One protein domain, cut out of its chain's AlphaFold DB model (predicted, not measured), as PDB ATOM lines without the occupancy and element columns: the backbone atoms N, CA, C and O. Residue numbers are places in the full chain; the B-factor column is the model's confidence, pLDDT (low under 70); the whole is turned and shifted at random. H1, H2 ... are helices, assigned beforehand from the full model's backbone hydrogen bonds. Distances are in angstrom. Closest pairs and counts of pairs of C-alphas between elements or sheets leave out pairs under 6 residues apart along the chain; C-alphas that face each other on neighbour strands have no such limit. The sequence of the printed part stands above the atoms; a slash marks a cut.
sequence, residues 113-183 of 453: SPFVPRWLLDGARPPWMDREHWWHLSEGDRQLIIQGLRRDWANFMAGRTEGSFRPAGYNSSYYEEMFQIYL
ATOM      1  N   SER A 113      42.567  30.606 -41.931       71.81
ATOM      2  CA  SER A 113      41.648  31.730 -41.721       71.81
ATOM      3  C   SER A 113      40.812  31.445 -40.474       71.81
ATOM      4  O   SER A 113      40.094  30.445 -40.471       71.81
ATOM      5  N   PRO A 114      40.848  32.294 -39.434       68.12
ATOM      6  CA  PRO A 114      40.111  32.046 -38.194       68.12
ATOM      7  C   PRO A 114      38.589  32.121 -38.374       68.12
ATOM      8  O   PRO A 114      37.854  31.533 -37.586       68.12
ATOM      9  N   PHE A 115      38.114  32.799 -39.425       73.56
ATOM     10  CA  PHE A 115      36.700  33.145 -39.593       73.56
ATOM     11  C   PHE A 115      36.048  32.576 -40.846       73.56
ATOM     12  O   PHE A 115      34.849  32.751 -41.003       73.56
ATOM     13  N   VAL A 116      36.790  31.964 -41.772       81.38
ATOM     14  CA  VAL A 116      36.200  31.397 -42.996       81.38
ATOM     15  C   VAL A 116      36.787  30.009 -43.246       81.38
ATOM     16  O   VAL A 116      38.011  29.881 -43.325       81.38
ATOM     17  N   PRO A 117      35.956  28.964 -43.411       85.38
ATOM     18  CA  PRO A 117      36.427  27.622 -43.695       85.38
ATOM     19  C   PRO A 117      37.253  27.599 -44.973       85.38
ATOM     20  O   PRO A 117      36.871  28.165 -46.004       85.38
ATOM     21  N   ARG A 118      38.378  26.884 -44.926       84.75
ATOM     22  CA  ARG A 118      39.325  26.821 -46.041       84.75
ATOM     23  C   ARG A 118      38.679  26.342 -47.340       84.75
ATOM     24  O   ARG A 118      38.945  26.911 -48.391       84.75
ATOM     25  N   TRP A 119      37.796  25.343 -47.279       90.62
ATOM     26  CA  TRP A 119      37.130  24.831 -48.479       90.62
ATOM     27  C   TRP A 119      36.272  25.901 -49.170       90.62
ATOM     28  O   TRP A 119      36.193  25.918 -50.395       90.62
ATOM     29  N   LEU A 120      35.675  26.827 -48.414       90.75
ATOM     30  CA  LEU A 120      34.837  27.889 -48.965       90.75
ATOM     31  C   LEU A 120      35.686  29.019 -49.580       90.75
ATOM     32  O   LEU A 120      35.329  29.580 -50.627       90.75
ATOM     33  N   LEU A 121      36.842  29.312 -48.972       85.25
ATOM     34  CA  LEU A 121      37.853  30.215 -49.537       85.25
ATOM     35  C   LEU A 121      38.405  29.670 -50.855       85.25
ATOM     36  O   LEU A 121      38.370  30.371 -51.868       85.25
ATOM     37  N   ASP A 122      38.816  28.402 -50.856       88.06
ATOM     38  CA  ASP A 122      39.419  27.718 -52.002       88.06
ATOM     39  C   ASP A 122      38.396  27.413 -53.118       88.06
ATOM     40  O   ASP A 122      38.775  27.005 -54.215       88.06
ATOM     41  N   GLY A 123      37.092  27.585 -52.857       89.38
ATOM     42  CA  GLY A 123      36.025  27.176 -53.779       89.38
ATOM     43  C   GLY A 123      35.979  25.658 -53.994       89.38
ATOM     44  O   GLY A 123      35.583  25.173 -55.054       89.38
ATOM     45  N   ALA A 124      36.431  24.906 -52.994       92.69
ATOM     46  CA  ALA A 124      36.500  23.458 -53.004       92.69
ATOM     47  C   ALA A 124      35.164  22.818 -52.592       92.69
ATOM     48  O   ALA A 124      34.243  23.468 -52.104       92.69
ATOM     49  N   ARG A 125      35.078  21.496 -52.771       94.88
ATOM     50  CA  ARG A 125      33.918  20.685 -52.384       94.88
ATOM     51  C   ARG A 125      33.546  20.914 -50.905       94.88
ATOM     52  O   ARG A 125      34.412  20.683 -50.055       94.88
ATOM     53  N   PRO A 126      32.278  21.226 -50.583       93.62
ATOM     54  CA  PRO A 126      31.802  21.255 -49.202       93.62
ATOM     55  C   PRO A 126      31.961  19.889 -48.513       93.62
ATOM     56  O   PRO A 126      31.768  18.854 -49.158       93.62
ATOM     57  N   PRO A 127      32.267  19.833 -47.208       89.69
ATOM     58  CA  PRO A 127      32.577  18.576 -46.518       89.69
ATOM     59  C   PRO A 127      31.399  17.587 -46.509       89.69
ATOM     60  O   PRO A 127      31.624  16.381 -46.609       89.69
ATOM     61  N   TRP A 128      30.160  18.092 -46.461       88.62
ATOM     62  CA  TRP A 128      28.925  17.296 -46.452       88.62
ATOM     63  C   TRP A 128      28.483  16.805 -47.834       88.62
ATOM     64  O   TRP A 128      27.637  15.919 -47.928       88.62
ATOM     65  N   MET A 129      29.006  17.379 -48.921       92.81
ATOM     66  CA  MET A 129      28.617  16.966 -50.266       92.81
ATOM     67  C   MET A 129      29.461  15.780 -50.696       92.81
ATOM     68  O   MET A 129      30.683  15.878 -50.708       92.81
ATOM     69  N   ASP A 130      28.840  14.678 -51.093       94.56
ATOM     70  CA  ASP A 130      29.569  13.499 -51.552       94.56
ATOM     71  C   ASP A 130      30.537  13.812 -52.718       94.56
ATOM     72  O   ASP A 130      30.286  14.666 -53.577       94.56
ATOM     73  N   ARG A 131      31.696  13.139 -52.716       94.69
ATOM     74  CA  ARG A 131      32.773  13.403 -53.679       94.69
ATOM     75  C   ARG A 131      32.344  13.063 -55.099       94.69
ATOM     76  O   ARG A 131      32.684  13.814 -56.009       94.69
ATOM     77  N   GLU A 132      31.653  11.945 -55.288       94.25
ATOM     78  CA  GLU A 132      31.194  11.524 -56.605       94.25
ATOM     79  C   GLU A 132      30.193  12.542 -57.152       94.25
ATOM     80  O   GLU A 132      30.382  13.038 -58.262       94.25
ATOM     81  N   HIS A 133      29.217  12.955 -56.343       94.06
ATOM     82  CA  HIS A 133      28.256  13.987 -56.733       94.06
ATOM     83  C   HIS A 133      28.927  15.310 -57.118       94.06
ATOM     84  O   HIS A 133      28.605  15.865 -58.165       94.06
ATOM     85  N   TRP A 134      29.895  15.794 -56.332       95.62
ATOM     86  CA  TRP A 134      30.588  17.052 -56.628       95.62
ATOM     87  C   TRP A 134      31.296  17.042 -57.985       95.62
ATOM     88  O   TRP A 134      31.210  18.012 -58.732       95.62
ATOM     89  N   TRP A 135      31.987  15.951 -58.324       94.00
ATOM     90  CA  TRP A 135      32.738  15.870 -59.580       94.00
ATOM     91  C   TRP A 135      31.862  15.617 -60.813       94.00
ATOM     92  O   TRP A 135      32.323  15.856 -61.926       94.00
ATOM     93  N   HIS A 136      30.610  15.187 -60.631       96.56
ATOM     94  CA  HIS A 136      29.630  15.103 -61.717       96.56
ATOM     95  C   HIS A 136      29.003  16.460 -62.075       96.56
ATOM     96  O   HIS A 136      28.390  16.582 -63.136       96.56
ATOM     97  N   LEU A 137      29.164  17.482 -61.231       95.44
ATOM     98  CA  LEU A 137      28.701  18.836 -61.520       95.44
ATOM     99  C   LEU A 137      29.615  19.536 -62.529       95.44
ATOM    100  O   LEU A 137      30.849  19.432 -62.473       95.44
ATOM    101  N   SER A 138      29.010  20.325 -63.420       96.56
ATOM    102  CA  SER A 138      29.777  21.188 -64.314       96.56
ATOM    103  C   SER A 138      30.582  22.222 -63.514       96.56
ATOM    104  O   SER A 138      30.286  22.513 -62.355       96.56
ATOM    105  N   GLU A 139      31.627  22.792 -64.118       94.12
ATOM    106  CA  GLU A 139      32.387  23.877 -63.477       94.12
ATOM    107  C   GLU A 139      31.487  25.074 -63.133       94.12
ATOM    108  O   GLU A 139      31.597  25.625 -62.042       94.12
ATOM    109  N   GLY A 140      30.548  25.421 -64.022       93.31
ATOM    110  CA  GLY A 140      29.579  26.492 -63.782       93.31
ATOM    111  C   GLY A 140      28.676  26.205 -62.580       93.31
ATOM    112  O   GLY A 140      28.513  27.070 -61.725       93.31
ATOM    113  N   ASP A 141      28.162  24.979 -62.455       94.00
ATOM    114  CA  ASP A 141      27.314  24.597 -61.315       94.00
ATOM    115  C   ASP A 141      28.094  24.617 -59.996       94.00
ATOM    116  O   ASP A 141      27.595  25.102 -58.981       94.00
ATOM    117  N   ARG A 142      29.348  24.141 -60.005       95.19
ATOM    118  CA  ARG A 142      30.234  24.206 -58.833       95.19
ATOM    119  C   ARG A 142      30.477  25.653 -58.404       95.19
ATOM    120  O   ARG A 142      30.370  25.952 -57.216       95.19
ATOM    121  N   GLN A 143      30.731  26.557 -59.350       89.88
ATOM    122  CA  GLN A 143      30.895  27.987 -59.062       89.88
ATOM    123  C   GLN A 143      29.621  28.615 -58.489       89.88
ATOM    124  O   GLN A 143      29.707  29.333 -57.495       89.88
ATOM    125  N   LEU A 144      28.450  28.304 -59.054       86.62
ATOM    126  CA  LEU A 144      27.163  28.790 -58.547       86.62
ATOM    127  C   LEU A 144      26.896  28.315 -57.113       86.62
ATOM    128  O   LEU A 144      26.473  29.109 -56.274       86.62
ATOM    129  N   ILE A 145      27.195  27.049 -56.800       91.75
ATOM    130  CA  ILE A 145      27.067  26.514 -55.437       91.75
ATOM    131  C   ILE A 145      27.989  27.258 -54.473       91.75
ATOM    132  O   ILE A 145      27.540  27.679 -53.409       91.75
ATOM    133  N   ILE A 146      29.263  27.452 -54.830       92.38
ATOM    134  CA  ILE A 146      30.212  28.173 -53.971       92.38
ATOM    135  C   ILE A 146      29.773  29.619 -53.763       92.38
ATOM    136  O   ILE A 146      29.794  30.088 -52.631       92.38
ATOM    137  N   GLN A 147      29.336  30.323 -54.807       86.62
ATOM    138  CA  GLN A 147      28.819  31.688 -54.673       86.62
ATOM    139  C   GLN A 147      27.600  31.742 -53.743       86.62
ATOM    140  O   GLN A 147      27.545  32.599 -52.862       86.62
ATOM    141  N   GLY A 148      26.674  30.786 -53.873       88.12
ATOM    142  CA  GLY A 148      25.545  30.639 -52.956       88.12
ATOM    143  C   GLY A 148      25.992  30.429 -51.508       88.12
ATOM    144  O   GLY A 148      25.535  31.138 -50.618       88.12
ATOM    145  N   LEU A 149      26.948  29.526 -51.274       92.00
ATOM    146  CA  LEU A 149      27.484  29.252 -49.935       92.00
ATOM    147  C   LEU A 149      28.262  30.435 -49.350       92.00
ATOM    148  O   LEU A 149      28.237  30.633 -48.142       92.00
ATOM    149  N   ARG A 150      28.925  31.246 -50.180       87.44
ATOM    150  CA  ARG A 150      29.567  32.492 -49.736       87.44
ATOM    151  C   ARG A 150      28.528  33.507 -49.277       87.44
ATOM    152  O   ARG A 150      28.693  34.087 -48.211       87.44
ATOM    153  N   ARG A 151      27.435  33.677 -50.024       84.31
ATOM    154  CA  ARG A 151      26.311  34.524 -49.598       84.31
ATOM    155  C   ARG A 151      25.680  34.010 -48.301       84.31
ATOM    156  O   ARG A 151      25.441  34.793 -47.392       84.31
ATOM    157  N   ASP A 152      25.462  32.703 -48.191       89.25
ATOM    158  CA  ASP A 152      24.952  32.097 -46.957       89.25
ATOM    159  C   ASP A 152      25.922  32.325 -45.780       89.25
ATOM    160  O   ASP A 152      25.478  32.625 -44.675       89.25
ATOM    161  N   TRP A 153      27.239  32.229 -46.005       87.56
ATOM    162  CA  TRP A 153      28.260  32.533 -44.994       87.56
ATOM    163  C   TRP A 153      28.195  33.990 -44.536       87.56
ATOM    164  O   TRP A 153      28.281  34.263 -43.341       87.56
ATOM    165  N   ALA A 154      27.996  34.920 -45.475       80.75
ATOM    166  CA  ALA A 154      27.772  36.333 -45.182       80.75
ATOM    167  C   ALA A 154      26.626  36.520 -44.197       80.75
ATOM    168  O   ALA A 154      26.791  37.153 -43.159       80.75
ATOM    169  N   ASN A 155      25.480  35.923 -44.521       81.38
ATOM    170  CA  ASN A 155      24.267  36.017 -43.724       81.38
ATOM    171  C   ASN A 155      24.457  35.374 -42.351       81.38
ATOM    172  O   ASN A 155      24.014  35.924 -41.349       81.38
ATOM    173  N   PHE A 156      25.154  34.237 -42.296       84.69
ATOM    174  CA  PHE A 156      25.512  33.574 -41.050       84.69
ATOM    175  C   PHE A 156      26.384  34.462 -40.151       84.69
ATOM    176  O   PHE A 156      26.152  34.511 -38.943       84.69
ATOM    177  N   MET A 157      27.361  35.170 -40.723       78.62
ATOM    178  CA  MET A 157      28.254  36.070 -39.984       78.62
ATOM    179  C   MET A 157      27.627  37.438 -39.683       78.62
ATOM    180  O   MET A 157      28.038  38.108 -38.735       78.62
ATOM    181  N   ALA A 158      26.624  37.864 -40.452       73.00
ATOM    182  CA  ALA A 158      25.949  39.139 -40.261       73.00
ATOM    183  C   ALA A 158      25.312  39.218 -38.863       73.00
ATOM    184  O   ALA A 158      24.603  38.321 -38.415       73.00
ATOM    185  N   GLY A 159      25.585  40.305 -38.140       60.16
ATOM    186  CA  GLY A 159      25.079  40.505 -36.779       60.16
ATOM    187  C   GLY A 159      25.823  39.729 -35.683       60.16
ATOM    188  O   GLY A 159      25.638  40.056 -34.509       60.16
ATOM    189  N   ARG A 160      26.723  38.794 -36.030       66.81
ATOM    190  CA  ARG A 160      27.713  38.214 -35.105       66.81
ATOM    191  C   ARG A 160      28.872  39.198 -34.943       66.81
ATOM    192  O   ARG A 160      29.961  39.005 -35.471       66.81
ATOM    193  N   THR A 161      28.606  40.324 -34.292       47.88
ATOM    194  CA  THR A 161      29.664  41.288 -33.962       47.88
ATOM    195  C   THR A 161      30.561  40.725 -32.856       47.88
ATOM    196  O   THR A 161      30.108  39.944 -32.017       47.88
ATOM    197  N   GLU A 162      31.826  41.159 -32.817       44.94
ATOM    198  CA  GLU A 162      32.810  40.884 -31.747       44.94
ATOM    199  C   GLU A 162      32.316  41.245 -30.326       44.94
ATOM    200  O   GLU A 162      33.005  40.979 -29.350       44.94
ATOM    201  N   GLY A 163      31.120  41.838 -30.197       38.84
ATOM    202  CA  GLY A 163      30.463  42.172 -28.936       38.84
ATOM    203  C   GLY A 163      29.795  40.999 -28.214       38.84
ATOM    204  O   GLY A 163      29.358  41.179 -27.078       38.84
ATOM    205  N   SER A 164      29.728  39.795 -28.804       44.47
ATOM    206  CA  SER A 164      29.528  38.611 -27.959       44.47
ATOM    207  C   SER A 164      30.742  38.524 -27.040       44.47
ATOM    208  O   SER A 164      31.870  38.609 -27.509       44.47
ATOM    209  N   PHE A 165      30.501  38.423 -25.737       43.34
ATOM    210  CA  PHE A 165      31.440  38.596 -24.621       43.34
ATOM    211  C   PHE A 165      32.725  37.748 -24.612       43.34
ATOM    212  O   PHE A 165      33.416  37.656 -23.598       43.34
ATOM    213  N   ARG A 166      33.032  37.065 -25.711       54.03
ATOM    214  CA  ARG A 166      34.076  36.064 -25.834       54.03
ATOM    215  C   ARG A 166      34.992  36.371 -27.008       54.03
ATOM    216  O   ARG A 166      34.843  35.791 -28.083       54.03
ATOM    217  N   PRO A 167      35.982  37.239 -26.786       41.56
ATOM    218  CA  PRO A 167      37.162  37.288 -27.620       41.56
ATOM    219  C   PRO A 167      38.110  36.143 -27.206       41.56
ATOM    220  O   PRO A 167      38.367  35.950 -26.022       41.56
ATOM    221  N   ALA A 168      38.640  35.411 -28.193       44.81
ATOM    222  CA  ALA A 168      39.661  34.349 -28.107       44.81
ATOM    223  C   ALA A 168      39.174  32.913 -27.791       44.81
ATOM    224  O   ALA A 168      39.060  32.497 -26.643       44.81
ATOM    225  N   GLY A 169      38.972  32.109 -28.845       57.28
ATOM    226  CA  GLY A 169      38.867  30.643 -28.734       57.28
ATOM    227  C   GLY A 169      38.197  29.950 -29.924       57.28
ATOM    228  O   GLY A 169      38.479  28.787 -30.209       57.28
ATOM    229  N   TYR A 170      37.338  30.662 -30.656       68.50
ATOM    230  CA  TYR A 170      36.669  30.113 -31.832       68.50
ATOM    231  C   TYR A 170      37.634  30.032 -33.021       68.50
ATOM    232  O   TYR A 170      38.151  31.044 -33.487       68.50
ATOM    233  N   ASN A 171      37.882  28.815 -33.502       70.38
ATOM    234  CA  ASN A 171      38.698  28.544 -34.685       70.38
ATOM    235  C   ASN A 171      37.819  28.294 -35.921       70.38
ATOM    236  O   ASN A 171      36.594  28.200 -35.830       70.38
ATOM    237  N   SER A 172      38.433  28.111 -37.089       73.69
ATOM    238  CA  SER A 172      37.695  27.861 -38.333       73.69
ATOM    239  C   SER A 172      36.770  26.640 -38.252       73.69
ATOM    240  O   SER A 172      35.686  26.657 -38.828       73.69
ATOM    241  N   SER A 173      37.172  25.598 -37.513       78.31
ATOM    242  CA  SER A 173      36.367  24.385 -37.324       78.31
ATOM    243  C   SER A 173      35.093  24.655 -36.527       78.31
ATOM    244  O   SER A 173      34.077  24.021 -36.803       78.31
ATOM    245  N   TYR A 174      35.136  25.579 -35.559       80.50
ATOM    246  CA  TYR A 174      33.946  26.025 -34.834       80.50
ATOM    247  C   TYR A 174      32.941  26.638 -35.808       80.50
ATOM    248  O   TYR A 174      31.794  26.203 -35.905       80.50
ATOM    249  N   TYR A 175      33.385  27.652 -36.551       82.62
ATOM    250  CA  TYR A 175      32.500  28.384 -37.444       82.62
ATOM    251  C   TYR A 175      31.994  27.499 -38.583       82.62
ATOM    252  O   TYR A 175      30.854  27.650 -39.005       82.62
ATOM    253  N   GLU A 176      32.799  26.548 -39.056       86.12
ATOM    254  CA  GLU A 176      32.381  25.569 -40.059       86.12
ATOM    255  C   GLU A 176      31.222  24.693 -39.577       86.12
ATOM    256  O   GLU A 176      30.255  24.486 -40.309       86.12
ATOM    257  N   GLU A 177      31.299  24.185 -38.351       85.88
ATOM    258  CA  GLU A 177      30.225  23.403 -37.746       85.88
ATOM    259  C   GLU A 177      28.974  24.258 -37.519       85.88
ATOM    260  O   GLU A 177      27.874  23.870 -37.912       85.88
ATOM    261  N   MET A 178      29.131  25.450 -36.943       87.69
ATOM    262  CA  MET A 178      28.001  26.349 -36.722       87.69
ATOM    263  C   MET A 178      27.336  26.775 -38.030       87.69
ATOM    264  O   MET A 178      26.116  26.917 -38.084       87.69
ATOM    265  N   PHE A 179      28.111  26.917 -39.101       90.81
ATOM    266  CA  PHE A 179      27.574  27.180 -40.425       90.81
ATOM    267  C   PHE A 179      26.803  25.986 -40.991       90.81
ATOM    268  O   PHE A 179      25.762  26.172 -41.616       90.81
ATOM    269  N   GLN A 180      27.242  24.752 -40.732       91.75
ATOM    270  CA  GLN A 180      26.454  23.565 -41.079       91.75
ATOM    271  C   GLN A 180      25.121  23.536 -40.328       91.75
ATOM    272  O   GLN A 180      24.089  23.266 -40.942       91.75
ATOM    273  N   ILE A 181      25.115  23.877 -39.037       91.62
ATOM    274  CA  ILE A 181      23.878  24.000 -38.251       91.62
ATOM    275  C   ILE A 181      22.992  25.123 -38.803       91.62
ATOM    276  O   ILE A 181      21.781  24.953 -38.916       91.62
ATOM    277  N   TYR A 182      23.574  26.251 -39.209       91.75
ATOM    278  CA  TYR A 182      22.834  27.320 -39.876       91.75
ATOM    279  C   TYR A 182      22.184  26.837 -41.182       91.75
ATOM    280  O   TYR A 182      21.010  27.122 -41.420       91.75
ATOM    281  N   LEU A 183      22.911  26.084 -42.010       92.50
ATOM    282  CA  LEU A 183      22.412  25.595 -43.294       92.50
ATOM    283  C   LEU A 183      21.356  24.498 -43.150       92.50
ATOM    284  O   LEU A 183      20.384  24.497 -43.899       92.50
TER     285      LEU A 183
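Overview. This is residues 113 to 183 of the 453 residues of an uncharacterized protein of Gemmataceae bacterium (UniProt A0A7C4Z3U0). One long helix, H3, makes one side of the body, and the shorter parts of the chain sit along it: the short H2 near the beginning of H3, the very short H1 beside its middle, and H4 set crosswise near its end, with residues 179 to 183 packed on residues 152 to 156 of H3. Beyond the end of H3 the chain makes a wide loop, of which residues 158 to 168 stick out, and folds back to H4; this loop adds to the length of the whole. The printed part has 71 residues with four named helices, in the order H1, H2, H3, H4, and no named strand, and the class is all helix. It is only just loose, close to compact, with a radius of gyration of the C-alphas of 13.5 A, and the C-alphas span 44 by 19 by 18 A.

Along the chain. The printed part begins at Ser 113. H1 is residues 118 to 121, and its C-alpha 118 is at (39.325, 26.821, -46.041). H2 is residues 131 to 136. H3, residues 139 to 157, is 26.8 A from first to last C-alpha, from (32.387, 23.877, -63.477) to (28.254, 36.070, -39.984). H4, residues 172 to 183, is 16.2 A long and ends with C-alpha 183 at (22.412, 25.595, -43.294).

Arrangement. H3 and H1 only just touch, with 3 pairs of C-alphas within 8 A; H3 does so with residues 146 to 150 alone, and the closest C-alphas, those of Leu 120 and Ile 146, are 6.8 A apart. H3 and H4 touch and are about perpendicular, at 83 degrees; the closest C-alphas, those of Phe 156 and Phe 179, are 6.7 A apart. H2 is close to H3 but not clearly touching, with the C-alphas of Trp 134 and Arg 142 closest at 7.5 A, at a steep tilt of 54 degrees, opposite ways. H1 is close to H4 but not clearly touching, with the C-alphas of Arg 118 and Ser 172 closest at 7.9 A. H2 is apart from H4, and H1 is apart from H2. In H2, H3 and H4 every O i to N i+4 pair is within hydrogen-bond range, while H1, with four residues, is too short for such a pair; its one O i to N i+3 pair is within range.

Size, cuts and confidence. The two C-alphas farthest apart, those of His 136 and Phe 165, are 43.9 A apart. Without residues 158 to 168, which stand free, the body spans 37 by 20 by 20 A. The printed part has no cut. The link from H2 to H3 is tight, that from H1 to H2 is short, and that from H3 to H4 is long, with 14 residues. The mean pLDDT of the printed part is 81.5; residue 114 and residues 159 to 170 are under 70.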